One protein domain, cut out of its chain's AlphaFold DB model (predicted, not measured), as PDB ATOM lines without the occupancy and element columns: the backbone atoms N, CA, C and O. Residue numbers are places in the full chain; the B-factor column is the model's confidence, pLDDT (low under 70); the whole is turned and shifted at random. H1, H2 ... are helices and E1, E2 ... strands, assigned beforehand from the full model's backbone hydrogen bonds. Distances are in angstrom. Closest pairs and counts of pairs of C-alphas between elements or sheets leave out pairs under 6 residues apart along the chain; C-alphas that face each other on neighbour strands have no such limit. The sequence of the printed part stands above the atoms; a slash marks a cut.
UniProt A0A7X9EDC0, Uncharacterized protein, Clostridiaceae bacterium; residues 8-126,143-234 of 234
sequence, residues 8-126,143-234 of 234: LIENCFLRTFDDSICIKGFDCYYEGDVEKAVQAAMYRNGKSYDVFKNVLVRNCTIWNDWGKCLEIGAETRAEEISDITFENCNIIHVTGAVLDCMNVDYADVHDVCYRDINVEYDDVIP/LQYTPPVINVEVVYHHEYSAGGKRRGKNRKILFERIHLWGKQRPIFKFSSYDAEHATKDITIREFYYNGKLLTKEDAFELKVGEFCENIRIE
ATOM      1  N   LEU A   8     259.596 133.835 276.692       98.75
ATOM      2  CA  LEU A   8     260.743 134.293 277.472       98.75
ATOM      3  C   LEU A   8     261.336 135.545 276.821       98.75
ATOM      4  O   LEU A   8     261.732 135.507 275.657       98.75
ATOM      5  N   ILE A   9     261.420 136.635 277.583       98.69
ATOM      6  CA  ILE A   9     262.166 137.845 277.223       98.69
ATOM      7  C   ILE A   9     263.227 138.044 278.297       98.69
ATOM      8  O   ILE A   9     262.893 138.212 279.468       98.69
ATOM      9  N   GLU A  10     264.506 138.020 277.926       98.69
ATOM     10  CA  GLU A  10     265.570 138.193 278.909       98.69
ATOM     11  C   GLU A  10     266.791 138.947 278.396       98.69
ATOM     12  O   GLU A  10     267.124 138.888 277.213       98.69
ATOM     13  N   ASN A  11     267.484 139.628 279.314       98.75
ATOM     14  CA  ASN A  11     268.777 140.278 279.073       98.75
ATOM     15  C   ASN A  11     268.725 141.334 277.953       98.75
ATOM     16  O   ASN A  11     269.619 141.412 277.109       98.75
ATOM     17  N   CYS A  12     267.655 142.129 277.933       98.62
ATOM     18  CA  CYS A  12     267.405 143.132 276.903       98.62
ATOM     19  C   CYS A  12     267.571 144.561 277.434       98.62
ATOM     20  O   CYS A  12     267.230 144.860 278.577       98.62
ATOM     21  N   PHE A  13     268.029 145.460 276.561       98.69
ATOM     22  CA  PHE A  13     267.835 146.899 276.715       98.69
ATOM     23  C   PHE A  13     266.738 147.335 275.743       98.69
ATOM     24  O   PHE A  13     266.861 147.112 274.537       98.69
ATOM     25  N   LEU A  14     265.672 147.934 276.264       98.19
ATOM     26  CA  LEU A  14     264.531 148.403 275.491       98.19
ATOM     27  C   LEU A  14     264.458 149.920 275.595       98.19
ATOM     28  O   LEU A  14     264.356 150.461 276.692       98.19
ATOM     29  N   ARG A  15     264.485 150.590 274.445       97.81
ATOM     30  CA  ARG A  15     264.119 151.999 274.333       97.81
ATOM     31  C   ARG A  15     262.963 152.116 273.362       97.81
ATOM     32  O   ARG A  15     263.141 151.845 272.173       97.81
ATOM     33  N   THR A  16     261.801 152.495 273.866       96.81
ATOM     34  CA  THR A  16     260.578 152.584 273.069       96.81
ATOM     35  C   THR A  16     259.907 153.929 273.268       96.81
ATOM     36  O   THR A  16     260.036 154.565 274.313       96.81
ATOM     37  N   PHE A  17     259.193 154.357 272.229       94.44
ATOM     38  CA  PHE A  17     258.298 155.494 272.346       94.44
ATOM     39  C   PHE A  17     257.021 155.046 273.059       94.44
ATOM     40  O   PHE A  17     256.762 155.454 274.182       94.44
ATOM     41  N   ASP A  18     256.290 154.110 272.465       93.44
ATOM     42  CA  ASP A  18     255.089 153.522 273.064       93.44
ATOM     43  C   ASP A  18     255.417 152.388 274.058       93.44
ATOM     44  O   ASP A  18     256.573 152.239 274.464       93.44
ATOM     45  N   ASP A  19     254.423 151.592 274.450       95.25
ATOM     46  CA  ASP A  19     254.542 150.507 275.429       95.25
ATOM     47  C   ASP A  19     255.773 149.603 275.191       95.25
ATOM     48  O   ASP A  19     256.016 149.120 274.080       95.25
ATOM     49  N   SER A  20     256.574 149.361 276.237       97.50
ATOM     50  CA  SER A  20     257.868 148.668 276.107       97.50
ATOM     51  C   SER A  20     257.702 147.153 276.005       97.50
ATOM     52  O   SER A  20     258.121 146.536 275.024       97.50
ATOM     53  N   ILE A  21     257.088 146.534 277.018       97.75
ATOM     54  CA  ILE A  21     256.708 145.121 276.995       97.75
ATOM     55  C   ILE A  21     255.226 145.033 277.305       97.75
ATOM     56  O   ILE A  21     254.807 145.213 278.444       97.75
ATOM     57  N   CYS A  22     254.461 144.707 276.268       96.38
ATOM     58  CA  CYS A  22     253.013 144.718 276.331       96.38
ATOM     59  C   CYS A  22     252.422 143.347 275.969       96.38
ATOM     60  O   CYS A  22     252.652 142.806 274.873       96.38
ATOM     61  N   ILE A  23     251.677 142.776 276.914       97.56
ATOM     62  CA  ILE A  23     250.948 141.509 276.799       97.56
ATOM     63  C   ILE A  23     249.507 141.832 276.428       97.56
ATOM     64  O   ILE A  23     248.783 142.397 277.234       97.56
ATOM     65  N   LYS A  24     249.091 141.479 275.213       95.06
ATOM     66  CA  LYS A  24     247.788 141.848 274.649       95.06
ATOM     67  C   LYS A  24     246.996 140.611 274.217       95.06
ATOM     68  O   LYS A  24     247.562 139.592 273.831       95.06
ATOM     69  N   GLY A  25     245.678 140.694 274.228       91.56
ATOM     70  CA  GLY A  25     244.797 139.895 273.386       91.56
ATOM     71  C   GLY A  25     244.716 140.476 271.973       91.56
ATOM     72  O   GLY A  25     245.118 141.608 271.708       91.56
ATOM     73  N   PHE A  26     244.261 139.678 271.023       84.06
ATOM     74  CA  PHE A  26     244.208 140.046 269.617       84.06
ATOM     75  C   PHE A  26     243.084 141.038 269.394       84.06
ATOM     76  O   PHE A  26     241.909 140.695 269.507       84.06
ATOM     77  N   ASP A  27     243.445 142.252 269.008       72.62
ATOM     78  CA  ASP A  27     242.455 143.198 268.539       72.62
ATOM     79  C   ASP A  27     242.228 143.042 267.041       72.62
ATOM     80  O   ASP A  27     243.142 142.817 266.243       72.62
ATOM     81  N   CYS A  28     240.972 143.184 266.663       65.25
ATOM     82  CA  CYS A  28     240.559 143.224 265.292       65.25
ATOM     83  C   CYS A  28     239.526 144.322 265.080       65.25
ATOM     84  O   CYS A  28     238.381 144.251 265.534       65.25
ATOM     85  N   TYR A  29     239.948 145.323 264.316       63.41
ATOM     86  CA  TYR A  29     239.113 146.402 263.814       63.41
ATOM     87  C   TYR A  29     238.268 145.893 262.641       63.41
ATOM     88  O   TYR A  29     238.543 146.189 261.478       63.41
ATOM     89  N   TYR A  30     237.278 145.048 262.925       61.88
ATOM     90  CA  TYR A  30     236.359 144.568 261.898       61.88
ATOM     91  C   TYR A  30     235.145 145.489 261.773       61.88
ATOM     92  O   TYR A  30     234.488 145.820 262.758       61.88
ATOM     93  N   GLU A  31     234.802 145.849 260.537       64.19
ATOM     94  CA  GLU A  31     233.463 146.332 260.211       64.19
ATOM     95  C   GLU A  31     232.464 145.165 260.329       64.19
ATOM     96  O   GLU A  31     232.703 144.070 259.814       64.19
ATOM     97  N   GLY A  32     231.325 145.389 260.990       75.81
ATOM     98  CA  GLY A  32     230.263 144.388 261.136       75.81
ATOM     99  C   GLY A  32     230.225 143.709 262.508       75.81
ATOM    100  O   GLY A  32     230.369 144.359 263.538       75.81
ATOM    101  N   ASP A  33     229.934 142.406 262.532       85.25
ATOM    102  CA  ASP A  33     229.784 141.628 263.770       85.25
ATOM    103  C   ASP A  33     231.162 141.249 264.337       85.25
ATOM    104  O   ASP A  33     231.761 140.244 263.941       85.25
ATOM    105  N   VAL A  34     231.670 142.095 265.240       84.38
ATOM    106  CA  VAL A  34     232.996 141.943 265.858       84.38
ATOM    107  C   VAL A  34     233.113 140.631 266.627       84.38
ATOM    108  O   VAL A  34     234.114 139.947 266.465       84.38
ATOM    109  N   GLU A  35     232.093 140.219 267.382       84.06
ATOM    110  CA  GLU A  35     232.135 138.968 268.157       84.06
ATOM    111  C   GLU A  35     232.290 137.756 267.234       84.06
ATOM    112  O   GLU A  35     233.136 136.888 267.457       84.06
ATOM    113  N   LYS A  36     231.541 137.716 266.125       87.06
ATOM    114  CA  LYS A  36     231.694 136.656 265.119       87.06
ATOM    115  C   LYS A  36     233.092 136.651 264.500       87.06
ATOM    116  O   LYS A  36     233.632 135.584 264.197       87.06
ATOM    117  N   ALA A  37     233.657 137.827 264.258       86.44
ATOM    118  CA  ALA A  37     234.949 137.955 263.611       86.44
ATOM    119  C   ALA A  37     236.113 137.612 264.564       86.44
ATOM    120  O   ALA A  37     237.013 136.873 264.163       86.44
ATOM    121  N   VAL A  38     236.032 138.018 265.838       86.50
ATOM    122  CA  VAL A  38     236.905 137.549 266.929       86.50
ATOM    123  C   VAL A  38     236.818 136.029 267.040       86.50
ATOM    124  O   VAL A  38     237.846 135.361 266.978       86.50
ATOM    125  N   GLN A  39     235.609 135.455 267.088       87.62
ATOM    126  CA  GLN A  39     235.416 134.004 267.157       87.62
ATOM    127  C   GLN A  39     236.090 133.284 265.978       87.62
ATOM    128  O   GLN A  39     236.788 132.289 266.162       87.62
ATOM    129  N   ALA A  40     235.919 133.784 264.752       88.19
ATOM    130  CA  ALA A  40     236.546 133.196 263.571       88.19
ATOM    131  C   ALA A  40     238.082 133.320 263.592       88.19
ATOM    132  O   ALA A  40     238.781 132.426 263.108       88.19
ATOM    133  N   ALA A  41     238.614 134.411 264.152       86.44
ATOM    134  CA  ALA A  41     240.048 134.612 264.310       86.44
ATOM    135  C   ALA A  41     240.633 133.699 265.402       86.44
ATOM    136  O   ALA A  41     241.657 133.055 265.160       86.44
ATOM    137  N   MET A  42     239.981 133.609 266.563       89.31
ATOM    138  CA  MET A  42     240.438 132.854 267.733       89.31
ATOM    139  C   MET A  42     240.277 131.343 267.579       89.31
ATOM    140  O   MET A  42     241.120 130.588 268.055       89.31
ATOM    141  N   TYR A  43     239.236 130.884 266.883       90.12
ATOM    142  CA  TYR A  43     238.895 129.465 266.773       90.12
ATOM    143  C   TYR A  43     238.992 129.006 265.321       90.12
ATOM    144  O   TYR A  43     238.004 128.927 264.590       90.12
ATOM    145  N   ARG A  44     240.214 128.682 264.890       88.88
ATOM    146  CA  ARG A  44     240.507 128.303 263.500       88.88
ATOM    147  C   ARG A  44     241.370 127.055 263.414       88.88
ATOM    148  O   ARG A  44     242.231 126.812 264.255       88.88
ATOM    149  N   ASN A  45     241.164 126.270 262.355       90.69
ATOM    150  CA  ASN A  45     241.928 125.049 262.064       90.69
ATOM    151  C   ASN A  45     241.963 124.045 263.238       90.69
ATOM    152  O   ASN A  45     242.981 123.395 263.470       90.69
ATOM    153  N   GLY A  46     240.866 123.948 264.001       87.69
ATOM    154  CA  GLY A  46     240.758 123.054 265.159       87.69
ATOM    155  C   GLY A  46     241.603 123.463 266.372       87.69
ATOM    156  O   GLY A  46     241.849 122.626 267.236       87.69
ATOM    157  N   LYS A  47     242.069 124.717 266.434       87.38
ATOM    158  CA  LYS A  47     242.845 125.275 267.551       87.38
ATOM    159  C   LYS A  47     242.158 126.517 268.120       87.38
ATOM    160  O   LYS A  47     241.488 127.233 267.375       87.38
ATOM    161  N   SER A  48     242.358 126.754 269.415       89.25
ATOM    162  CA  SER A  48     242.028 128.018 270.081       89.25
ATOM    163  C   SER A  48     243.297 128.855 270.229       89.25
ATOM    164  O   SER A  48     244.350 128.309 270.555       89.25
ATOM    165  N   TYR A  49     243.181 130.153 269.973       90.38
ATOM    166  CA  TYR A  49     244.209 131.169 270.210       90.38
ATOM    167  C   TYR A  49     243.710 132.218 271.210       90.38
ATOM    168  O   TYR A  49     244.232 133.318 271.256       90.38
ATOM    169  N   ASP A  50     242.683 131.903 271.996       92.25
ATOM    170  CA  ASP A  50     241.986 132.856 272.868       92.25
ATOM    171  C   ASP A  50     242.632 132.952 274.262       92.25
ATOM    172  O   ASP A  50     241.953 133.154 275.260       92.25
ATOM    173  N   VAL A  51     243.945 132.729 274.363       95.12
ATOM    174  CA  VAL A  51     244.682 132.748 275.637       95.12
ATOM    175  C   VAL A  51     246.036 133.425 275.484       95.12
ATOM    176  O   VAL A  51     246.632 133.400 274.406       95.12
ATOM    177  N   PHE A  52     246.548 133.989 276.575       97.62
ATOM    178  CA  PHE A  52     247.946 134.392 276.699       97.62
ATOM    179  C   PHE A  52     248.490 133.876 278.024       97.62
ATOM    180  O   PHE A  52     248.036 134.309 279.077       97.62
ATOM    181  N   LYS A  53     249.460 132.960 278.002       97.88
ATOM    182  CA  LYS A  53     249.947 132.379 279.258       97.88
ATOM    183  C   LYS A  53     251.403 131.960 279.279       97.88
ATOM    184  O   LYS A  53     252.018 131.743 278.236       97.88
ATOM    185  N   ASN A  54     251.913 131.769 280.491       98.62
ATOM    186  CA  ASN A  54     253.269 131.307 280.767       98.62
ATOM    187  C   ASN A  54     254.320 132.239 280.147       98.62
ATOM    188  O   ASN A  54     254.940 131.928 279.123       98.62
ATOM    189  N   VAL A  55     254.476 133.408 280.761       98.75
ATOM    190  CA  VAL A  55     255.411 134.448 280.326       98.75
ATOM    191  C   VAL A  55     256.406 134.744 281.429       98.75
ATOM    192  O   VAL A  55     256.020 135.041 282.557       98.75
ATOM    193  N   LEU A  56     257.685 134.741 281.070       98.88
ATOM    194  CA  LEU A  56     258.756 135.236 281.916       98.88
ATOM    195  C   LEU A  56     259.498 136.365 281.205       98.88
ATOM    196  O   LEU A  56     260.114 136.171 280.158       98.88
ATOM    197  N   VAL A  57     259.466 137.543 281.810       98.88
ATOM    198  CA  VAL A  57     260.290 138.686 281.438       98.88
ATOM    199  C   VAL A  57     261.299 138.896 282.549       98.88
ATOM    200  O   VAL A  57     260.892 139.080 283.694       98.88
ATOM    201  N   ARG A  58     262.601 138.881 282.241       98.88
ATOM    202  CA  ARG A  58     263.616 139.109 283.275       98.88
ATOM    203  C   ARG A  58     264.876 139.824 282.835       98.88
ATOM    204  O   ARG A  58     265.244 139.784 281.667       98.88
ATOM    205  N   ASN A  59     265.592 140.420 283.782       98.81
ATOM    206  CA  ASN A  59     266.908 141.026 283.543       98.81
ATOM    207  C   ASN A  59     266.880 142.077 282.418       98.81
ATOM    208  O   ASN A  59     267.764 142.097 281.561       98.81
ATOM    209  N   CYS A  60     265.832 142.900 282.359       98.88
ATOM    210  CA  CYS A  60     265.677 143.906 281.310       98.88
ATOM    211  C   CYS A  60     265.912 145.317 281.852       98.88
ATOM    212  O   CYS A  60     265.498 145.636 282.964       98.88
ATOM    213  N   THR A  61     266.533 146.174 281.044       98.88
ATOM    214  CA  THR A  61     266.617 147.618 281.289       98.88
ATOM    215  C   THR A  61     265.709 148.348 280.305       98.88
ATOM    216  O   THR A  61     265.785 148.092 279.105       98.88
ATOM    217  N   ILE A  62     264.848 149.235 280.800       98.75
ATOM    218  CA  ILE A  62     263.763 149.854 280.032       98.75
ATOM    219  C   ILE A  62     263.849 151.378 280.125       98.75
ATOM    220  O   ILE A  62     263.916 151.937 281.216       98.75
ATOM    221  N   TRP A  63     263.809 152.029 278.969       98.31
ATOM    222  CA  TRP A  63     263.643 153.466 278.784       98.31
ATOM    223  C   TRP A  63     262.369 153.696 277.970       98.31
ATOM    224  O   TRP A  63     262.306 153.270 276.813       98.31
ATOM    225  N   ASN A  64     261.373 154.373 278.541       97.00
ATOM    226  CA  ASN A  64     260.089 154.588 277.881       97.00
ATOM    227  C   ASN A  64     259.751 156.079 277.749       97.00
ATOM    228  O   ASN A  64     259.642 156.773 278.756       97.00
ATOM    229  N   ASP A  65     259.610 156.558 276.508       92.62
ATOM    230  CA  ASP A  65     259.432 157.987 276.202       92.62
ATOM    231  C   ASP A  65     257.946 158.441 276.175       92.62
ATOM    232  O   ASP A  65     257.687 159.647 276.164       92.62
ATOM    233  N   TRP A  66     256.967 157.521 276.117       90.62
ATOM    234  CA  TRP A  66     255.532 157.861 276.068       90.62
ATOM    235  C   TRP A  66     254.604 156.867 276.787       90.62
ATOM    236  O   TRP A  66     253.868 157.281 277.686       90.62
ATOM    237  N   GLY A  67     254.588 155.605 276.344       91.69
ATOM    238  CA  GLY A  67     253.619 154.580 276.758       91.69
ATOM    239  C   GLY A  67     253.831 154.020 278.171       91.69
ATOM    240  O   GLY A  67     254.092 154.745 279.135       91.69
ATOM    241  N   LYS A  68     253.660 152.705 278.315       95.25
ATOM    242  CA  LYS A  68     253.839 151.979 279.579       95.25
ATOM    243  C   LYS A  68     255.078 151.088 279.556       95.25
ATOM    244  O   LYS A  68     255.555 150.666 278.504       95.25
ATOM    245  N   CYS A  69     255.651 150.784 280.719       97.50
ATOM    246  CA  CYS A  69     256.885 149.986 280.761       97.50
ATOM    247  C   CYS A  69     256.599 148.483 280.723       97.50
ATOM    248  O   CYS A  69     256.969 147.800 279.768       97.50
ATOM    249  N   LEU A  70     255.958 147.964 281.769       98.25
ATOM    250  CA  LEU A  70     255.629 146.549 281.911       98.25
ATOM    251  C   LEU A  70     254.120 146.424 282.041       98.25
ATOM    252  O   LEU A  70     253.558 146.868 283.040       98.25
ATOM    253  N   GLU A  71     253.475 145.861 281.024       96.25
ATOM    254  CA  GLU A  71     252.038 146.030 280.857       96.25
ATOM    255  C   GLU A  71     251.314 144.738 280.446       96.25
ATOM    256  O   GLU A  71     251.739 144.006 279.544       96.25
ATOM    257  N   ILE A  72     250.146 144.525 281.064       97.75
ATOM    258  CA  ILE A  72     249.019 143.830 280.430       97.75
ATOM    259  C   ILE A  72     248.170 144.881 279.705       97.75
ATOM    260  O   ILE A  72     247.573 145.742 280.350       97.75
ATOM    261  N   GLY A  73     248.217 144.849 278.374       88.81
ATOM    262  CA  GLY A  73     247.853 145.952 277.492       88.81
ATOM    263  C   GLY A  73     246.373 146.149 277.290       88.81
ATOM    264  O   GLY A  73     245.615 145.215 277.504       88.81
ATOM    265  N   ALA A  74     246.002 147.342 276.816       90.75
ATOM    266  CA  ALA A  74     244.613 147.736 276.598       90.75
ATOM    267  C   ALA A  74     243.803 146.653 275.870       90.75
ATOM    268  O   ALA A  74     242.778 146.200 276.370       90.75
ATOM    269  N   GLU A  75     244.281 146.204 274.714       91.50
ATOM    270  CA  GLU A  75     243.654 145.160 273.915       91.50
ATOM    271  C   GLU A  75     243.739 143.819 274.656       91.50
ATOM    272  O   GLU A  75     244.792 143.187 274.665       91.50
ATOM    273  N   THR A  76     242.644 143.352 275.266       94.50
ATOM    274  CA  THR A  76     242.607 142.131 276.104       94.50
ATOM    275  C   THR A  76     241.581 141.106 275.624       94.50
ATOM    276  O   THR A  76     240.930 140.415 276.412       94.50
ATOM    277  N   ARG A  77     241.413 140.984 274.304       93.31
ATOM    278  CA  ARG A  77     240.592 139.930 273.680       93.31
ATOM    279  C   ARG A  77     241.301 138.574 273.752       93.31
ATOM    280  O   ARG A  77     242.027 138.152 272.848       93.31
ATOM    281  N   ALA A  78     241.146 137.960 274.911       94.25
ATOM    282  CA  ALA A  78     241.556 136.617 275.283       94.25
ATOM    283  C   ALA A  78     240.562 136.149 276.356       94.25
ATOM    284  O   ALA A  78     240.144 136.967 277.168       94.25
ATOM    285  N   GLU A  79     240.168 134.880 276.403       95.00
ATOM    286  CA  GLU A  79     239.400 134.348 277.541       95.00
ATOM    287  C   GLU A  79     240.224 134.426 278.833       95.00
ATOM    288  O   GLU A  79     239.702 134.754 279.898       95.00
ATOM    289  N   GLU A  80     241.527 134.161 278.729       97.25
ATOM    290  CA  GLU A  80     242.434 134.095 279.872       97.25
ATOM    291  C   GLU A  80     243.792 134.728 279.540       97.25
ATOM    292  O   GLU A  80     244.401 134.423 278.508       97.25
ATOM    293  N   ILE A  81     244.280 135.588 280.439       98.62
ATOM    294  CA  ILE A  81     245.665 136.070 280.449       98.62
ATOM    295  C   ILE A  81     246.255 135.712 281.812       98.62
ATOM    296  O   ILE A  81     245.869 136.301 282.823       98.62
ATOM    297  N   SER A  82     247.160 134.736 281.864       98.75
ATOM    298  CA  SER A  82     247.599 134.173 283.144       98.75
ATOM    299  C   SER A  82     249.046 133.697 283.185       98.75
ATOM    300  O   SER A  82     249.713 133.577 282.162       98.75
ATOM    301  N   ASP A  83     249.564 133.450 284.390       98.81
ATOM    302  CA  ASP A  83     250.929 132.961 284.620       98.81
ATOM    303  C   ASP A  83     251.998 133.880 284.004       98.81
ATOM    304  O   ASP A  83     252.823 133.472 283.178       98.81
ATOM    305  N   ILE A  84     251.960 135.155 284.396       98.88
ATOM    306  CA  ILE A  84     252.851 136.202 283.886       98.88
ATOM    307  C   ILE A  84     253.796 136.645 284.995       98.88
ATOM    308  O   ILE A  84     253.356 137.050 286.068       98.88
ATOM    309  N   THR A  85     255.100 136.616 284.739       98.94
ATOM    310  CA  THR A  85     256.106 137.129 285.672       98.94
ATOM    311  C   THR A  85     257.020 138.135 284.990       98.94
ATOM    312  O   THR A  85     257.678 137.818 283.999       98.94
ATOM    313  N   PHE A  86     257.103 139.327 285.572       98.88
ATOM    314  CA  PHE A  86     258.148 140.307 285.318       98.88
ATOM    315  C   PHE A  86     259.096 140.323 286.518       98.88
ATOM    316  O   PHE A  86     258.657 140.589 287.636       98.88
ATOM    317  N   GLU A  87     260.377 140.024 286.309       98.81
ATOM    318  CA  GLU A  87     261.345 139.824 287.391       98.81
ATOM    319  C   GLU A  87     262.687 140.514 287.126       98.81
ATOM    320  O   GLU A  87     263.262 140.368 286.053       98.81
ATOM    321  N   ASN A  88     263.259 141.192 288.122       98.88
ATOM    322  CA  ASN A  88     264.615 141.745 288.028       98.88
ATOM    323  C   ASN A  88     264.791 142.706 286.831       98.88
ATOM    324  O   ASN A  88     265.683 142.533 285.995       98.88
ATOM    325  N   CYS A  89     263.913 143.705 286.719       98.88
ATOM    326  CA  CYS A  89     263.974 144.720 285.664       98.88
ATOM    327  C   CYS A  89     264.329 146.099 286.233       98.88
ATOM    328  O   CYS A  89     263.910 146.454 287.332       98.88
ATOM    329  N   ASN A  90     265.065 146.892 285.452       98.88
ATOM    330  CA  ASN A  90     265.424 148.272 285.772       98.88
ATOM    331  C   ASN A  90     264.738 149.219 284.788       98.88
ATOM    332  O   ASN A  90     265.012 149.179 283.592       98.88
ATOM    333  N   ILE A  91     263.862 150.077 285.279       98.75
ATOM    334  CA  ILE A  91     263.148 151.078 284.498       98.75
ATOM    335  C   ILE A  91     263.807 152.420 284.800       98.75
ATOM    336  O   ILE A  91     263.745 152.886 285.931       98.75
ATOM    337  N   ILE A  92     264.480 153.001 283.807       98.25
ATOM    338  CA  ILE A  92     265.405 154.134 283.991       98.25
ATOM    339  C   ILE A  92     264.899 155.459 283.403       98.25
ATOM    340  O   ILE A  92     265.588 156.466 283.496       98.25
ATOM    341  N   HIS A  93     263.736 155.446 282.748       96.62
ATOM    342  CA  HIS A  93     263.066 156.637 282.224       96.62
ATOM    343  C   HIS A  93     261.588 156.326 281.981       96.62
ATOM    344  O   HIS A  93     261.292 155.274 281.398       96.62
ATOM    345  N   VAL A  94     260.683 157.210 282.420       94.81
ATOM    346  CA  VAL A  94     259.227 157.017 282.294       94.81
ATOM    347  C   VAL A  94     258.468 158.326 282.090       94.81
ATOM    348  O   VAL A  94     258.767 159.348 282.706       94.81
ATOM    349  N   THR A  95     257.387 158.257 281.316       91.19
ATOM    350  CA  THR A  95     256.407 159.349 281.159       91.19
ATOM    351  C   THR A  95     254.964 158.909 281.402       91.19
ATOM    352  O   THR A  95     254.101 159.757 281.613       91.19
ATOM    353  N   GLY A  96     254.686 157.604 281.367       93.19
ATOM    354  CA  GLY A  96     253.370 157.004 281.578       93.19
ATOM    355  C   GLY A  96     253.356 156.010 282.739       93.19
ATOM    356  O   GLY A  96     254.301 155.931 283.526       93.19
ATOM    357  N   ALA A  97     252.256 155.265 282.874       95.56
ATOM    358  CA  ALA A  97     252.114 154.265 283.928       95.56
ATOM    359  C   ALA A  97     253.208 153.187 283.829       95.56
ATOM    360  O   ALA A  97     253.515 152.694 282.745       95.56
ATOM    361  N   VAL A  98     253.812 152.829 284.962       98.00
ATOM    362  CA  VAL A  98     255.041 152.020 284.954       98.00
ATOM    363  C   VAL A  98     254.742 150.523 284.935       98.00
ATOM    364  O   VAL A  98     255.145 149.824 284.005       98.00
ATOM    365  N   LEU A  99     254.052 150.039 285.969       98.62
ATOM    366  CA  LEU A  99     253.628 148.649 286.124       98.62
ATOM    367  C   LEU A  99     252.113 148.609 285.951       98.62
ATOM    368  O   LEU A  99     251.370 149.086 286.816       98.62
ATOM    369  N   ASP A 100     251.664 148.099 284.812       98.12
ATOM    370  CA  ASP A 100     250.309 148.339 284.337       98.12
ATOM    371  C   ASP A 100     249.525 147.066 284.022       98.12
ATOM    372  O   ASP A 100     250.053 146.048 283.572       98.12
ATOM    373  N   CYS A 101     248.225 147.125 284.271       98.38
ATOM    374  CA  CYS A 101     247.267 146.144 283.798       98.38
ATOM    375  C   CYS A 101     245.976 146.862 283.401       98.38
ATOM    376  O   CYS A 101     245.090 147.059 284.238       98.38
ATOM    377  N   MET A 102     245.871 147.241 282.131       96.00
ATOM    378  CA  MET A 102     244.730 147.944 281.554       96.00
ATOM    379  C   MET A 102     243.840 146.962 280.786       96.00
ATOM    380  O   MET A 102     243.971 146.780 279.585       96.00
ATOM    381  N   ASN A 103     242.900 146.319 281.474       96.81
ATOM    382  CA  ASN A 103     242.011 145.327 280.873       96.81
ATOM    383  C   ASN A 103     240.747 145.997 280.311       96.81
ATOM    384  O   ASN A 103     239.849 146.363 281.077       96.81
ATOM    385  N   VAL A 104     240.672 146.182 278.986       95.25
ATOM    386  CA  VAL A 104     239.548 146.913 278.361       95.25
ATOM    387  C   VAL A 104     238.526 146.037 277.637       95.25
ATOM    388  O   VAL A 104     237.430 146.507 277.312       95.25
ATOM    389  N   ASP A 105     238.871 144.781 277.368       94.25
ATOM    390  CA  ASP A 105     238.002 143.771 276.769       94.25
ATOM    391  C   ASP A 105     237.635 142.719 277.822       94.25
ATOM    392  O   ASP A 105     237.142 143.094 278.880       94.25
ATOM    393  N   TYR A 106     237.782 141.420 277.535       94.38
ATOM    394  CA  TYR A 106     237.067 140.349 278.233       94.38
ATOM    395  C   TYR A 106     237.933 139.328 278.970       94.38
ATOM    396  O   TYR A 106     237.383 138.367 279.510       94.38
ATOM    397  N   ALA A 107     239.247 139.539 279.043       97.19
ATOM    398  CA  ALA A 107     240.141 138.611 279.724       97.19
ATOM    399  C   ALA A 107     239.857 138.484 281.224       97.19
ATOM    400  O   ALA A 107     239.719 139.483 281.936       97.19
ATOM    401  N   ASP A 108     239.853 137.248 281.726       98.44
ATOM    402  CA  ASP A 108     240.190 136.972 283.124       98.44
ATOM    403  C   ASP A 108     241.717 137.057 283.258       98.44
ATOM    404  O   ASP A 108     242.435 136.134 282.877       98.44
ATOM    405  N   VAL A 109     242.216 138.199 283.739       98.81
ATOM    406  CA  VAL A 109     243.648 138.430 283.965       98.81
ATOM    407  C   VAL A 109     244.000 137.984 285.378       98.81
ATOM    408  O   VAL A 109     243.471 138.544 286.348       98.81
ATOM    409  N   HIS A 110     244.888 136.997 285.527       98.88
ATOM    410  CA  HIS A 110     245.254 136.513 286.855       98.88
ATOM    411  C   HIS A 110     246.599 135.817 287.001       98.88
ATOM    412  O   HIS A 110     247.196 135.373 286.035       98.88
ATOM    413  N   ASP A 111     247.049 135.683 288.254       98.88
ATOM    414  CA  ASP A 111     248.331 135.053 288.588       98.88
ATOM    415  C   ASP A 111     249.489 135.794 287.875       98.88
ATOM    416  O   ASP A 111     250.323 135.221 287.173       98.88
ATOM    417  N   VAL A 112     249.494 137.123 288.055       98.94
ATOM    418  CA  VAL A 112     250.488 138.058 287.506       98.94
ATOM    419  C   VAL A 112     251.405 138.533 288.629       98.94
ATOM    420  O   VAL A 112     250.935 138.961 289.685       98.94
ATOM    421  N   CYS A 113     252.714 138.489 288.409       98.88
ATOM    422  CA  CYS A 113     253.716 138.898 289.383       98.88
ATOM    423  C   CYS A 113     254.697 139.908 288.781       98.88
ATOM    424  O   CYS A 113     255.363 139.628 287.788       98.88
ATOM    425  N   TYR A 114     254.811 141.065 289.425       98.94
ATOM    426  CA  TYR A 114     255.881 142.035 289.231       98.94
ATOM    427  C   TYR A 114     256.805 141.938 290.440       98.94
ATOM    428  O   TYR A 114     256.352 142.166 291.565       98.94
ATOM    429  N   ARG A 115     258.072 141.573 290.238       98.88
ATOM    430  CA  ARG A 115     258.988 141.311 291.349       98.88
ATOM    431  C   ARG A 115     260.402 141.804 291.110       98.88
ATOM    432  O   ARG A 115     260.918 141.670 290.009       98.88
ATOM    433  N   ASP A 116     261.045 142.319 292.154       98.88
ATOM    434  CA  ASP A 116     262.430 142.800 292.078       98.88
ATOM    435  C   ASP A 116     262.586 143.864 290.975       98.88
ATOM    436  O   ASP A 116     263.412 143.738 290.074       98.88
ATOM    437  N   ILE A 117     261.727 144.887 290.991       98.94
ATOM    438  CA  ILE A 117     261.705 145.924 289.950       98.94
ATOM    439  C   ILE A 117     262.252 147.230 290.508       98.94
ATOM    440  O   ILE A 117     261.739 147.754 291.496       98.94
ATOM    441  N   ASN A 118     263.255 147.774 289.831       98.88
ATOM    442  CA  ASN A 118     263.820 149.086 290.106       98.88
ATOM    443  C   ASN A 118     263.209 150.109 289.150       98.88
ATOM    444  O   ASN A 118     263.164 149.871 287.945       98.88
ATOM    445  N   VAL A 119     262.746 151.238 289.675       98.75
ATOM    446  CA  VAL A 119     262.128 152.326 288.916       98.75
ATOM    447  C   VAL A 119     262.798 153.635 289.300       98.75
ATOM    448  O   VAL A 119     262.750 154.044 290.459       98.75
ATOM    449  N   GLU A 120     263.394 154.312 288.330       98.12
ATOM    450  CA  GLU A 120     263.969 155.643 288.481       98.12
ATOM    451  C   GLU A 120     263.073 156.649 287.760       98.12
ATOM    452  O   GLU A 120     262.847 156.565 286.553       98.12
ATOM    453  N   TYR A 121     262.524 157.587 288.524       96.94
ATOM    454  CA  TYR A 121     261.838 158.747 287.981       96.94
ATOM    455  C   TYR A 121     262.837 159.857 287.706       96.94
ATOM    456  O   TYR A 121     263.684 160.166 288.548       96.94
ATOM    457  N   ASP A 122     262.676 160.513 286.561       93.81
ATOM    458  CA  ASP A 122     263.412 161.732 286.281       93.81
ATOM    459  C   ASP A 122     263.056 162.824 287.287       93.81
ATOM    460  O   ASP A 122     261.915 162.962 287.746       93.81
ATOM    461  N   ASP A 123     264.023 163.697 287.563       91.88
ATOM    462  CA  ASP A 123     263.781 164.895 288.361       91.88
ATOM    463  C   ASP A 123     262.683 165.767 287.754       91.88
ATOM    464  O   ASP A 123     262.040 166.521 288.471       91.88
ATOM    465  N   VAL A 124     262.460 165.722 286.445       91.56
ATOM    466  CA  VAL A 124     261.427 166.497 285.760       91.56
ATOM    467  C   VAL A 124     260.709 165.570 284.801       91.56
ATOM    468  O   VAL A 124     261.317 165.099 283.847       91.56
ATOM    469  N   ILE A 125     259.414 165.356 285.035       91.88
ATOM    470  CA  ILE A 125     258.579 164.547 284.149       91.88
ATOM    471  C   ILE A 125     257.528 165.468 283.523       91.88
ATOM    472  O   ILE A 125     256.734 166.089 284.243       91.88
ATOM    473  N   PRO A 126     257.523 165.595 282.188       90.06
ATOM    474  CA  PRO A 126     256.445 166.233 281.462       90.06
ATOM    475  C   PRO A 126     255.087 165.611 281.680       90.06
ATOM    476  O   PRO A 126     254.968 164.393 281.702       90.06
ATOM    477  N   LEU A 143     255.744 170.526 284.538       86.44
ATOM    478  CA  LEU A 143     257.036 169.839 284.620       86.44
ATOM    479  C   LEU A 143     257.104 168.896 285.834       86.44
ATOM    480  O   LEU A 143     258.159 168.344 286.141       86.44
ATOM    481  N   GLN A 144     256.008 168.789 286.583       87.62
ATOM    482  CA  GLN A 144     255.916 168.061 287.845       87.62
ATOM    483  C   GLN A 144     254.876 166.941 287.753       87.62
ATOM    484  O   GLN A 144     254.370 166.473 288.779       87.62
ATOM    485  N   TYR A 145     254.559 166.508 286.532       92.56
ATOM    486  CA  TYR A 145     253.673 165.381 286.314       92.56
ATOM    487  C   TYR A 145     254.220 164.149 287.042       92.56
ATOM    488  O   TYR A 145     255.426 163.945 287.167       92.56
ATOM    489  N   THR A 146     253.314 163.350 287.589       94.94
ATOM    490  CA  THR A 146     253.663 162.137 288.320       94.94
ATOM    491  C   THR A 146     252.877 160.980 287.721       94.94
ATOM    492  O   THR A 146     251.665 160.898 287.957       94.94
ATOM    493  N   PRO A 147     253.520 160.095 286.941       95.56
ATOM    494  CA  PRO A 147     252.852 158.900 286.468       95.56
ATOM    495  C   PRO A 147     252.567 157.943 287.634       95.56
ATOM    496  O   PRO A 147     253.322 157.907 288.618       95.56
ATOM    497  N   PRO A 148     251.494 157.140 287.551       97.50
ATOM    498  CA  PRO A 148     251.291 156.054 288.492       97.50
ATOM    499  C   PRO A 148     252.368 154.988 288.310       97.50
ATOM    500  O   PRO A 148     252.590 154.485 287.210       97.50
ATOM    501  N   VAL A 149     253.016 154.612 289.410       98.44
ATOM    502  CA  VAL A 149     253.971 153.498 289.393       98.44
ATOM    503  C   VAL A 149     253.233 152.163 289.271       98.44
ATOM    504  O   VAL A 149     253.731 151.246 288.632       98.44
ATOM    505  N   ILE A 150     252.022 152.071 289.834       98.69
ATOM    506  CA  ILE A 150     251.127 150.919 289.690       98.69
ATOM    507  C   ILE A 150     249.761 151.416 289.218       98.69
ATOM    508  O   ILE A 150     249.147 152.260 289.881       98.69
ATOM    509  N   ASN A 151     249.272 150.871 288.106       98.56
ATOM    510  CA  ASN A 151     247.915 151.098 287.610       98.56
ATOM    511  C   ASN A 151     247.283 149.765 287.195       98.56
ATOM    512  O   ASN A 151     247.823 149.039 286.371       98.56
ATOM    513  N   VAL A 152     246.141 149.423 287.786       98.69
ATOM    514  CA  VAL A 152     245.382 148.215 287.440       98.69
ATOM    515  C   VAL A 152     243.924 148.597 287.263       98.69
ATOM    516  O   VAL A 152     243.278 149.098 288.186       98.69
ATOM    517  N   GLU A 153     243.386 148.368 286.077       97.94
ATOM    518  CA  GLU A 153     242.034 148.777 285.741       97.94
ATOM    519  C   GLU A 153     241.301 147.754 284.887       97.94
ATOM    520  O   GLU A 153     241.875 147.111 284.010       97.94
ATOM    521  N   VAL A 154     240.008 147.622 285.171       98.00
ATOM    522  CA  VAL A 154     239.029 147.062 284.245       98.00
ATOM    523  C   VAL A 154     238.155 148.225 283.808       98.00
ATOM    524  O   VAL A 154     237.525 148.866 284.651       98.00
ATOM    525  N   VAL A 155     238.143 148.549 282.517       95.75
ATOM    526  CA  VAL A 155     237.532 149.801 282.048       95.75
ATOM    527  C   VAL A 155     236.950 149.672 280.644       95.75
ATOM    528  O   VAL A 155     237.404 148.882 279.832       95.75
ATOM    529  N   TYR A 156     235.930 150.470 280.321       94.44
ATOM    530  CA  TYR A 156     235.534 150.678 278.928       94.44
ATOM    531  C   TYR A 156     236.464 151.709 278.286       94.44
ATOM    532  O   TYR A 156     236.525 152.847 278.755       94.44
ATOM    533  N   HIS A 157     237.118 151.355 277.180       92.25
ATOM    534  CA  HIS A 157     237.842 152.320 276.358       92.25
ATOM    535  C   HIS A 157     237.190 152.439 274.981       92.25
ATOM    536  O   HIS A 157     237.046 151.455 274.267       92.25
ATOM    537  N   HIS A 158     236.803 153.652 274.588       87.38
ATOM    538  CA  HIS A 158     236.061 153.887 273.343       87.38
ATOM    539  C   HIS A 158     236.768 153.383 272.072       87.38
ATOM    540  O   HIS A 158     236.094 152.935 271.148       87.38
ATOM    541  N   GLU A 159     238.100 153.438 272.039       85.62
ATOM    542  CA  GLU A 159     238.911 152.998 270.898       85.62
ATOM    543  C   GLU A 159     239.172 151.486 270.907       85.62
ATOM    544  O   GLU A 159     238.975 150.825 269.893       85.62
ATOM    545  N   TYR A 160     239.546 150.925 272.061       87.56
ATOM    546  CA  TYR A 160     240.017 149.538 272.165       87.56
ATOM    547  C   TYR A 160     238.872 148.553 272.414       87.56
ATOM    548  O   TYR A 160     238.874 147.430 271.927       87.56
ATOM    549  N   SER A 161     237.805 148.995 273.079       87.12
ATOM    550  CA  SER A 161     236.597 148.190 273.246       87.12
ATOM    551  C   SER A 161     235.645 148.274 272.044       87.12
ATOM    552  O   SER A 161     234.485 147.866 272.153       87.12
ATOM    553  N   ALA A 162     236.066 148.854 270.915       80.19
ATOM    554  CA  ALA A 162     235.184 149.132 269.788       80.19
ATOM    555  C   ALA A 162     234.519 147.848 269.253       80.19
ATOM    556  O   ALA A 162     235.179 146.865 268.914       80.19
ATOM    557  N   GLY A 163     233.183 147.863 269.203       80.75
ATOM    558  CA  GLY A 163     232.348 146.756 268.722       80.75
ATOM    559  C   GLY A 163     232.175 145.571 269.684       80.75
ATOM    560  O   GLY A 163     231.252 144.783 269.481       80.75
ATOM    561  N   GLY A 164     232.975 145.477 270.750       81.00
ATOM    562  CA  GLY A 164     232.844 144.469 271.805       81.00
ATOM    563  C   GLY A 164     232.010 144.971 272.987       81.00
ATOM    564  O   GLY A 164     232.056 146.147 273.350       81.00
ATOM    565  N   LYS A 165     231.229 144.081 273.610       86.12
ATOM    566  CA  LYS A 165     230.423 144.410 274.814       86.12
ATOM    567  C   LYS A 165     230.870 143.682 276.076       86.12
ATOM    568  O   LYS A 165     230.419 144.027 277.166       86.12
ATOM    569  N   ARG A 166     231.704 142.655 275.927       91.81
ATOM    570  CA  ARG A 166     232.182 141.817 277.026       91.81
ATOM    571  C   ARG A 166     233.202 142.570 277.877       91.81
ATOM    572  O   ARG A 166     233.963 143.380 277.347       91.81
ATOM    573  N   ARG A 167     233.234 142.282 279.179       95.12
ATOM    574  CA  ARG A 167     234.211 142.843 280.112       95.12
ATOM    575  C   ARG A 167     234.926 141.757 280.900       95.12
ATOM    576  O   ARG A 167     234.373 140.688 281.139       95.12
ATOM    577  N   GLY A 168     236.186 142.028 281.205       96.94
ATOM    578  CA  GLY A 168     237.096 141.130 281.887       96.94
ATOM    579  C   GLY A 168     237.125 141.384 283.385       96.94
ATOM    580  O   GLY A 168     236.267 142.062 283.948       96.94
ATOM    581  N   LYS A 169     238.133 140.827 284.042       98.38
ATOM    582  CA  LYS A 169     238.418 141.043 285.462       98.38
ATOM    583  C   LYS A 169     239.909 140.909 285.705       98.38
ATOM    584  O   LYS A 169     240.588 140.190 284.978       98.38
ATOM    585  N   ASN A 170     240.390 141.560 286.755       98.81
ATOM    586  CA  ASN A 170     241.781 141.467 287.181       98.81
ATOM    587  C   ASN A 170     241.805 140.857 288.579       98.81
ATOM    588  O   ASN A 170     241.150 141.377 289.485       98.81
ATOM    589  N   ARG A 171     242.528 139.754 288.783       98.75
ATOM    590  CA  ARG A 171     242.623 139.120 290.104       98.75
ATOM    591  C   ARG A 171     243.978 138.503 290.389       98.75
ATOM    592  O   ARG A 171     244.619 138.001 289.482       98.75
ATOM    593  N   LYS A 172     244.380 138.431 291.660       98.75
ATOM    594  CA  LYS A 172     245.643 137.787 292.075       98.75
ATOM    595  C   LYS A 172     246.865 138.392 291.369       98.75
ATOM    596  O   LYS A 172     247.622 137.689 290.698       98.75
ATOM    597  N   ILE A 173     247.028 139.704 291.507       98.88
ATOM    598  CA  ILE A 173     248.207 140.412 290.999       98.88
ATOM    599  C   ILE A 173     249.093 140.776 292.187       98.88
ATOM    600  O   ILE A 173     248.632 141.396 293.149       98.88
ATOM    601  N   LEU A 174     250.357 140.371 292.118       98.94
ATOM    602  CA  LEU A 174     251.363 140.632 293.135       98.94
ATOM    603  C   LEU A 174     252.395 141.630 292.612       98.94
ATOM    604  O   LEU A 174     253.025 141.389 291.587       98.94
ATOM    605  N   PHE A 175     252.615 142.694 293.373       98.88
ATOM    606  CA  PHE A 175     253.763 143.583 293.253       98.88
ATOM    607  C   PHE A 175     254.643 143.360 294.480       98.88
ATOM    608  O   PHE A 175     254.197 143.591 295.601       98.88
ATOM    609  N   GLU A 176     255.863 142.869 294.292       98.75
ATOM    610  CA  GLU A 176     256.751 142.485 295.389       98.75
ATOM    611  C   GLU A 176     258.156 143.059 295.202       98.75
ATOM    612  O   GLU A 176     258.739 142.917 294.132       98.75
ATOM    613  N   ARG A 177     258.738 143.653 296.252       98.81
ATOM    614  CA  ARG A 177     260.108 144.204 296.203       98.81
ATOM    615  C   ARG A 177     260.275 145.172 295.031       98.81
ATOM    616  O   ARG A 177     261.094 144.989 294.131       98.81
ATOM    617  N   ILE A 178     259.421 146.190 295.034       98.81
ATOM    618  CA  ILE A 178     259.455 147.281 294.061       98.81
ATOM    619  C   ILE A 178     260.218 148.438 294.687       98.81
ATOM    620  O   ILE A 178     259.875 148.875 295.783       98.81
ATOM    621  N   HIS A 179     261.233 148.943 294.002       98.81
ATOM    622  CA  HIS A 179     262.045 150.058 294.459       98.81
ATOM    623  C   HIS A 179     261.833 151.253 293.537       98.81
ATOM    624  O   HIS A 179     262.163 151.193 292.359       98.81
ATOM    625  N   LEU A 180     261.286 152.337 294.075       98.44
ATOM    626  CA  LEU A 180     261.086 153.594 293.365       98.44
ATOM    627  C   LEU A 180     262.048 154.658 293.905       98.44
ATOM    628  O   LEU A 180     262.050 154.946 295.106       98.44
ATOM    629  N   TRP A 181     262.813 155.279 293.013       98.00
ATOM    630  CA  TRP A 181     263.638 156.453 293.290       98.00
ATOM    631  C   TRP A 181     263.121 157.659 292.527       98.00
ATOM    632  O   TRP A 181     262.744 157.554 291.365       98.00
ATOM    633  N   GLY A 182     263.123 158.808 293.189       95.44
ATOM    634  CA  GLY A 182     262.670 160.060 292.599       95.44
ATOM    635  C   GLY A 182     262.074 160.994 293.636       95.44
ATOM    636  O   GLY A 182     261.901 160.640 294.805       95.44
ATOM    637  N   LYS A 183     261.757 162.214 293.206       93.62
ATOM    638  CA  LYS A 183     261.144 163.229 294.074       93.62
ATOM    639  C   LYS A 183     259.614 163.167 294.072       93.62
ATOM    640  O   LYS A 183     258.978 163.734 294.962       93.62
ATOM    641  N   GLN A 184     259.024 162.556 293.046       93.25
ATOM    642  CA  GLN A 184     257.583 162.492 292.873       93.25
ATOM    643  C   GLN A 184     256.982 161.460 293.824       93.25
ATOM    644  O   GLN A 184     257.538 160.394 294.081       93.25
ATOM    645  N   ARG A 185     255.800 161.792 294.338       94.56
ATOM    646  CA  ARG A 185     255.065 160.938 295.265       94.56
ATOM    647  C   ARG A 185     254.625 159.645 294.556       94.56
ATOM    648  O   ARG A 185     254.027 159.749 293.490       94.56
ATOM    649  N   PRO A 186     254.813 158.448 295.140       97.00
ATOM    650  CA  PRO A 186     254.286 157.220 294.549       97.00
ATOM    651  C   PRO A 186     252.756 157.287 294.425       97.00
ATOM    652  O   PRO A 186     252.078 157.668 295.385       97.00
ATOM    653  N   ILE A 187     252.215 156.904 293.265       98.06
ATOM    654  CA  ILE A 187     250.768 156.802 293.025       98.06
ATOM    655  C   ILE A 187     250.419 155.358 292.657       98.06
ATOM    656  O   ILE A 187     250.968 154.809 291.700       98.06
ATOM    657  N   PHE A 188     249.472 154.775 293.393       98.44
ATOM    658  CA  PHE A 188     248.857 153.480 293.103       98.44
ATOM    659  C   PHE A 188     247.393 153.695 292.713       98.44
ATOM    660  O   PHE A 188     246.633 154.319 293.463       98.44
ATOM    661  N   LYS A 189     246.989 153.195 291.544       98.62
ATOM    662  CA  LYS A 189     245.636 153.369 291.007       98.62
ATOM    663  C   LYS A 189     244.987 152.022 290.696       98.62
ATOM    664  O   LYS A 189     245.556 151.200 289.989       98.62
ATOM    665  N   PHE A 190     243.770 151.847 291.199       98.69
ATOM    666  CA  PHE A 190     242.940 150.665 291.015       98.69
ATOM    667  C   PHE A 190     241.534 151.077 290.596       98.69
ATOM    668  O   PHE A 190     240.948 151.976 291.208       98.69
ATOM    669  N   SER A 191     240.976 150.428 289.577       98.44
ATOM    670  CA  SER A 191     239.566 150.607 289.221       98.44
ATOM    671  C   SER A 191     238.924 149.329 288.688       98.44
ATOM    672  O   SER A 191     239.594 148.450 288.143       98.44
ATOM    673  N   SER A 192     237.612 149.241 288.873       98.50
ATOM    674  CA  SER A 192     236.750 148.178 288.365       98.50
ATOM    675  C   SER A 192     235.715 148.789 287.427       98.50
ATOM    676  O   SER A 192     235.370 149.964 287.573       98.50
ATOM    677  N   TYR A 193     235.187 147.987 286.505       97.94
ATOM    678  CA  TYR A 193     234.125 148.444 285.611       97.94
ATOM    679  C   TYR A 193     232.753 148.374 286.296       97.94
ATOM    680  O   TYR A 193     231.992 149.340 286.276       97.94
ATOM    681  N   ASP A 194     232.470 147.250 286.953       97.88
ATOM    682  CA  ASP A 194     231.310 147.021 287.814       97.88
ATOM    683  C   ASP A 194     231.631 145.886 288.818       97.88
ATOM    684  O   ASP A 194     232.782 145.457 288.937       97.88
ATOM    685  N   ALA A 195     230.629 145.407 289.561       97.50
ATOM    686  CA  ALA A 195     230.794 144.348 290.561       97.50
ATOM    687  C   ALA A 195     231.157 142.962 289.981       97.50
ATOM    688  O   ALA A 195     231.781 142.156 290.670       97.50
ATOM    689  N   GLU A 196     230.769 142.658 288.740       97.38
ATOM    690  CA  GLU A 196     231.086 141.383 288.078       97.38
ATOM    691  C   GLU A 196     232.467 141.436 287.399       97.38
ATOM    692  O   GLU A 196     233.180 140.429 287.328       97.38
ATOM    693  N   HIS A 197     232.868 142.635 286.978       98.06
ATOM    694  CA  HIS A 197     234.081 142.951 286.228       98.06
ATOM    695  C   HIS A 197     235.080 143.726 287.100       98.06
ATOM    696  O   HIS A 197     235.468 144.866 286.819       98.06
ATOM    697  N   ALA A 198     235.444 143.100 288.220       98.25
ATOM    698  CA  ALA A 198     236.198 143.731 289.292       98.25
ATOM    699  C   ALA A 198     237.721 143.554 289.174       98.25
ATOM    700  O   ALA A 198     238.218 142.499 288.768       98.25
ATOM    701  N   THR A 199     238.456 144.567 289.636       98.75
ATOM    702  CA  THR A 199     239.852 144.448 290.068       98.75
ATOM    703  C   THR A 199     239.875 144.011 291.528       98.75
ATOM    704  O   THR A 199     239.399 144.733 292.409       98.75
ATOM    705  N   LYS A 200     240.426 142.829 291.808       98.62
ATOM    706  CA  LYS A 200     240.450 142.281 293.164       98.62
ATOM    707  C   LYS A 200     241.699 141.491 293.508       98.62
ATOM    708  O   LYS A 200     242.453 141.089 292.638       98.62
ATOM    709  N   ASP A 201     241.901 141.236 294.795       98.69
ATOM    710  CA  ASP A 201     243.006 140.406 295.289       98.69
ATOM    711  C   ASP A 201     244.367 140.896 294.771       98.69
ATOM    712  O   ASP A 201     245.154 140.135 294.203       98.69
ATOM    713  N   ILE A 202     244.613 142.196 294.945       98.75
ATOM    714  CA  ILE A 202     245.874 142.836 294.578       98.75
ATOM    715  C   ILE A 202     246.709 143.000 295.840       98.75
ATOM    716  O   ILE A 202     246.239 143.582 296.820       98.75
ATOM    717  N   THR A 203     247.944 142.516 295.813       98.69
ATOM    718  CA  THR A 203     248.884 142.679 296.925       98.69
ATOM    719  C   THR A 203     250.088 143.480 296.456       98.69
ATOM    720  O   THR A 203     250.748 143.111 295.489       98.69
ATOM    721  N   ILE A 204     250.389 144.557 297.173       98.56
ATOM    722  CA  ILE A 204     251.663 145.268 297.113       98.56
ATOM    723  C   ILE A 204     252.412 144.910 298.394       98.56
ATOM    724  O   ILE A 204     251.935 145.228 299.479       98.56
ATOM    725  N   ARG A 205     253.559 144.247 298.271       97.75
ATOM    726  CA  ARG A 205     254.413 143.855 299.393       97.75
ATOM    727  C   ARG A 205     255.820 144.397 299.198       97.75
ATOM    728  O   ARG A 205     256.355 144.327 298.094       97.75
ATOM    729  N   GLU A 206     256.439 144.881 300.270       98.00
ATOM    730  CA  GLU A 206     257.841 145.327 300.231       98.00
ATOM    731  C   GLU A 206     258.077 146.409 299.158       98.00
ATOM    732  O   GLU A 206     258.958 146.300 298.307       98.00
ATOM    733  N   PHE A 207     257.255 147.461 299.165       98.50
ATOM    734  CA  PHE A 207     257.473 148.622 298.303       98.50
ATOM    735  C   PHE A 207     258.452 149.589 298.977       98.50
ATOM    736  O   PHE A 207     258.201 150.055 300.085       98.50
ATOM    737  N   TYR A 208     259.551 149.930 298.316       98.38
ATOM    738  CA  TYR A 208     260.553 150.865 298.811       98.38
ATOM    739  C   TYR A 208     260.489 152.175 298.034       98.38
ATOM    740  O   TYR A 208     260.565 152.183 296.810       98.38
ATOM    741  N   TYR A 209     260.416 153.297 298.746       97.81
ATOM    742  CA  TYR A 209     260.518 154.632 298.168       97.81
ATOM    743  C   TYR A 209     261.780 155.323 298.689       97.81
ATOM    744  O   TYR A 209     261.943 155.505 299.897       97.81
ATOM    745  N   ASN A 210     262.703 155.662 297.785       97.44
ATOM    746  CA  ASN A 210     264.022 156.228 298.098       97.44
ATOM    747  C   ASN A 210     264.783 155.429 299.178       97.44
ATOM    748  O   ASN A 210     265.360 155.987 300.112       97.44
ATOM    749  N   GLY A 211     264.750 154.095 299.070       96.69
ATOM    750  CA  GLY A 211     265.424 153.168 299.988       96.69
ATOM    751  C   GLY A 211     264.705 152.915 301.319       96.69
ATOM    752  O   GLY A 211     265.145 152.055 302.082       96.69
ATOM    753  N   LYS A 212     263.596 153.607 301.607       96.81
ATOM    754  CA  LYS A 212     262.770 153.362 302.794       96.81
ATOM    755  C   LYS A 212     261.607 152.434 302.443       96.81
ATOM    756  O   LYS A 212     260.897 152.698 301.479       96.81
ATOM    757  N   LEU A 213     261.390 151.389 303.243       97.00
ATOM    758  CA  LEU A 213     260.177 150.571 303.159       97.00
ATOM    759  C   LEU A 213     258.948 151.448 303.445       97.00
ATOM    760  O   LEU A 213     258.896 152.111 304.483       97.00
ATOM    761  N   LEU A 214     258.000 151.454 302.515       95.00
ATOM    762  CA  LEU A 214     256.785 152.252 302.565       95.00
ATOM    763  C   LEU A 214     255.780 151.617 303.529       95.00
ATOM    764  O   LEU A 214     255.451 150.439 303.409       95.00
ATOM    765  N   THR A 215     255.269 152.406 304.470       90.88
ATOM    766  CA  THR A 215     254.211 151.998 305.404       90.88
ATOM    767  C   THR A 215     252.946 152.831 305.198       90.88
ATOM    768  O   THR A 215     252.934 153.800 304.439       90.88
ATOM    769  N   LYS A 216     251.843 152.484 305.875       83.38
ATOM    770  CA  LYS A 216     250.565 153.220 305.758       83.38
ATOM    771  C   LYS A 216     250.656 154.679 306.217       83.38
ATOM    772  O   LYS A 216     249.801 155.484 305.865       83.38
ATOM    773  N   GLU A 217     251.667 155.003 307.012       84.44
ATOM    774  CA  GLU A 217     251.953 156.339 307.527       84.44
ATOM    775  C   GLU A 217     252.750 157.205 306.536       84.44
ATOM    776  O   GLU A 217     252.868 158.414 306.743       84.44
ATOM    777  N   ASP A 218     253.306 156.613 305.474       88.69
ATOM    778  CA  ASP A 218     254.099 157.328 304.478       88.69
ATOM    779  C   ASP A 218     253.249 158.094 303.458       88.69
ATOM    780  O   ASP A 218     252.082 157.802 303.191       88.69
ATOM    781  N   ALA A 219     253.863 159.101 302.838       85.12
ATOM    782  CA  ALA A 219     253.220 159.897 301.804       85.12
ATOM    783  C   ALA A 219     253.217 159.156 300.456       85.12
ATOM    784  O   ALA A 219     254.137 159.292 299.658       85.12
ATOM    785  N   PHE A 220     252.130 158.445 300.159       94.62
ATOM    786  CA  PHE A 220     251.797 157.909 298.830       94.62
ATOM    787  C   PHE A 220     250.327 158.166 298.512       94.62
ATOM    788  O   PHE A 220     249.526 158.410 299.415       94.62
ATOM    789  N   GLU A 221     249.978 158.218 297.237       96.75
ATOM    790  CA  GLU A 221     248.604 158.425 296.798       96.75
ATOM    791  C   GLU A 221     247.994 157.085 296.404       96.75
ATOM    792  O   GLU A 221     248.505 156.393 295.529       96.75
ATOM    793  N   LEU A 222     246.894 156.721 297.059       96.81
ATOM    794  CA  LEU A 222     246.153 155.502 296.777       96.81
ATOM    795  C   LEU A 222     244.775 155.869 296.235       96.81
ATOM    796  O   LEU A 222     243.968 156.480 296.938       96.81
ATOM    797  N   LYS A 223     244.505 155.484 294.988       97.88
ATOM    798  CA  LYS A 223     243.203 155.635 294.331       97.88
ATOM    799  C   LYS A 223     242.585 154.261 294.165       97.88
ATOM    800  O   LYS A 223     243.088 153.463 293.385       97.88
ATOM    801  N   VAL A 224     241.499 154.002 294.883       98.12
ATOM    802  CA  VAL A 224     240.740 152.752 294.779       98.12
ATOM    803  C   VAL A 224     239.327 153.104 294.343       98.12
ATOM    804  O   VAL A 224     238.623 153.821 295.053       98.12
ATOM    805  N   GLY A 225     238.956 152.661 293.144       97.69
ATOM    806  CA  GLY A 225     237.624 152.856 292.583       97.69
ATOM    807  C   GLY A 225     236.557 151.998 293.262       97.69
ATOM    808  O   GLY A 225     236.850 151.102 294.058       97.69
ATOM    809  N   GLU A 226     235.298 152.270 292.920       97.81
ATOM    810  CA  GLU A 226     234.164 151.435 293.327       97.81
ATOM    811  C   GLU A 226     234.354 149.987 292.840       97.81
ATOM    812  O   GLU A 226     235.026 149.748 291.836       97.81
ATOM    813  N   PHE A 227     233.798 149.019 293.573       98.25
ATOM    814  CA  PHE A 227     233.879 147.577 293.288       98.25
ATOM    815  C   PHE A 227     235.291 146.965 293.276       98.25
ATOM    816  O   PHE A 227     235.451 145.803 292.912       98.25
ATOM    817  N   CYS A 228     236.338 147.706 293.646       98.56
ATOM    818  CA  CYS A 228     237.647 147.109 293.906       98.56
ATOM    819  C   CYS A 228     237.625 146.365 295.246       98.56
ATOM    820  O   CYS A 228     237.150 146.899 296.250       98.56
ATOM    821  N   GLU A 229     238.184 145.157 295.292       98.38
ATOM    822  CA  GLU A 229     238.129 144.298 296.482       98.38
ATOM    823  C   GLU A 229     239.519 143.797 296.888       98.38
ATOM    824  O   GLU A 229     240.351 143.463 296.051       98.38
ATOM    825  N   ASN A 230     239.782 143.684 298.191       98.06
ATOM    826  CA  ASN A 230     241.007 143.066 298.716       98.06
ATOM    827  C   ASN A 230     242.323 143.671 298.183       98.06
ATOM    828  O   ASN A 230     243.281 142.938 297.934       98.06
ATOM    829  N   ILE A 231     242.384 144.998 298.037       98.00
ATOM    830  CA  ILE A 231     243.626 145.717 297.724       98.00
ATOM    831  C   ILE A 231     244.447 145.850 299.010       98.00
ATOM    832  O   ILE A 231     244.033 146.529 299.954       98.00
ATOM    833  N   ARG A 232     245.589 145.167 299.073       96.56
ATOM    834  CA  ARG A 232     246.442 145.077 300.263       96.56
ATOM    835  C   ARG A 232     247.803 145.709 300.001       96.56
ATOM    836  O   ARG A 232     248.412 145.465 298.966       96.56
ATOM    837  N   ILE A 233     248.256 146.511 300.961       94.81
ATOM    838  CA  ILE A 233     249.610 147.067 301.020       94.81
ATOM    839  C   ILE A 233     250.214 146.551 302.326       94.81
ATOM    840  O   ILE A 233     249.664 146.838 303.399       94.81
ATOM    841  N   GLU A 234     251.264 145.743 302.203       91.06
ATOM    842  CA  GLU A 234     251.880 144.933 303.263       91.06
ATOM    843  C   GLU A 234     253.383 145.198 303.414       91.06
ATOM    844  O   GLU A 234     254.100 145.307 302.390       91.06
TER     845      GLU A 234
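This is residues 8 to 126 and 143 to 234 of the 234 residues of an uncharacterized protein of Clostridiaceae bacterium (UniProt A0A7X9EDC0). The chain is wound in stacked turns, a flattened solenoid: E1 E2 E3 lie in the first turn, E4 E5 E6 in the next, then E7 with E8, E9 with E10, E11 with E12, E13 with E14, and E15 at the end of the stack. The long strands E7, E9, E11 and E13 bend sharply, and their large sheet folds round two sides of the stack; E3, E6, E8, E10, E12 and E14 make a second sheet over against it, and H1 lies at one end of the longest axis, on neither sheet. The 211 printed residues hold one named helix and fifteen named strands, in the order E1 E2 E3 H1 and then E4 to E15, and the class is mostly strand. The small sheet runs E3 E6 E8 E10 E12 E14, and in both sheets neighbour strands are parallel. The whole is compact, with a radius of gyration of the C-alphas of 17.1 A and spans of 52 by 37 by 31 A.

Start with the branched, twisted sheet. Its edge strand E1, residues 8 to 10, is parallel to E4, residues 51 to 58; look there for N 9 and O 56, 2.9 A apart. E2, residues 13 to 16, is parallel to E5, residues 61 to 64, with N 14 and O 61 at 2.8 A. E7, residues 80 to 93, has E4 and E5 on one side, with N 52 and O 80 at 2.9 A and N 62 and O 90 at 2.8 A. On the other side of E7 is E9, residues 108 to 120, where N 86 and O 113 are 2.8 A apart. Next comes E11, residues 169 to 181, with N 114 and O 174 at 2.8 A, and then E13, residues 199 to 209, with N 180 and O 208 at 2.8 A. The edge strand E15, residues 229 to 233, follows, with N 204 and O 232 at 2.8 A. Look for the bends at residue 88 in E7, 81 degrees, and at residue 116 in E9, 75 degrees. The second sheet runs E3, residues 21 to 23, E6, residues 70 to 72, E8, residues 99 to 103, E10, residues 150 to 154, E12, residues 187 to 191, and E14, residues 221 to 224; N 101 and O 151 of E8 and E10 are 2.9 A apart. The two sheets form a sandwich, two sheets face to face, 9.4 A centre to centre where they face each other. Between them the closest C-alphas of E10 and E11 are those of Val 154 and Lys 169, 6.2 A apart. H1, residues 34 to 42, is not on either sheet, and every O i to N i+4 pair in it is within hydrogen-bond range.

Find C-alpha 8 at (260.743, 134.293, 277.472), where E1 begins. H1 runs 11.9 A from C-alpha 34 at (232.996, 141.943, 265.858), and E4 then measures 21.4 A. E7 runs 30.6 A, E9 30.7 A, E11 30.6 A and E13 24.4 A. E15 ends at C-alpha 233, at (249.610, 147.067, 301.020).

The two C-alphas farthest apart are those of Asn 45 and Glu 217, at 56.1 A. Residues 127 to 142 are not printed, and across this cut, in the link E9 to E10, C-alphas 126 and 143 are 4.8 A apart. Of the links that are printed whole, E10 to E11 and E13 to E14 are long. The mean pLDDT of the printed part is 94.5, and the model's confidence is under 70 at residues 28 to 31.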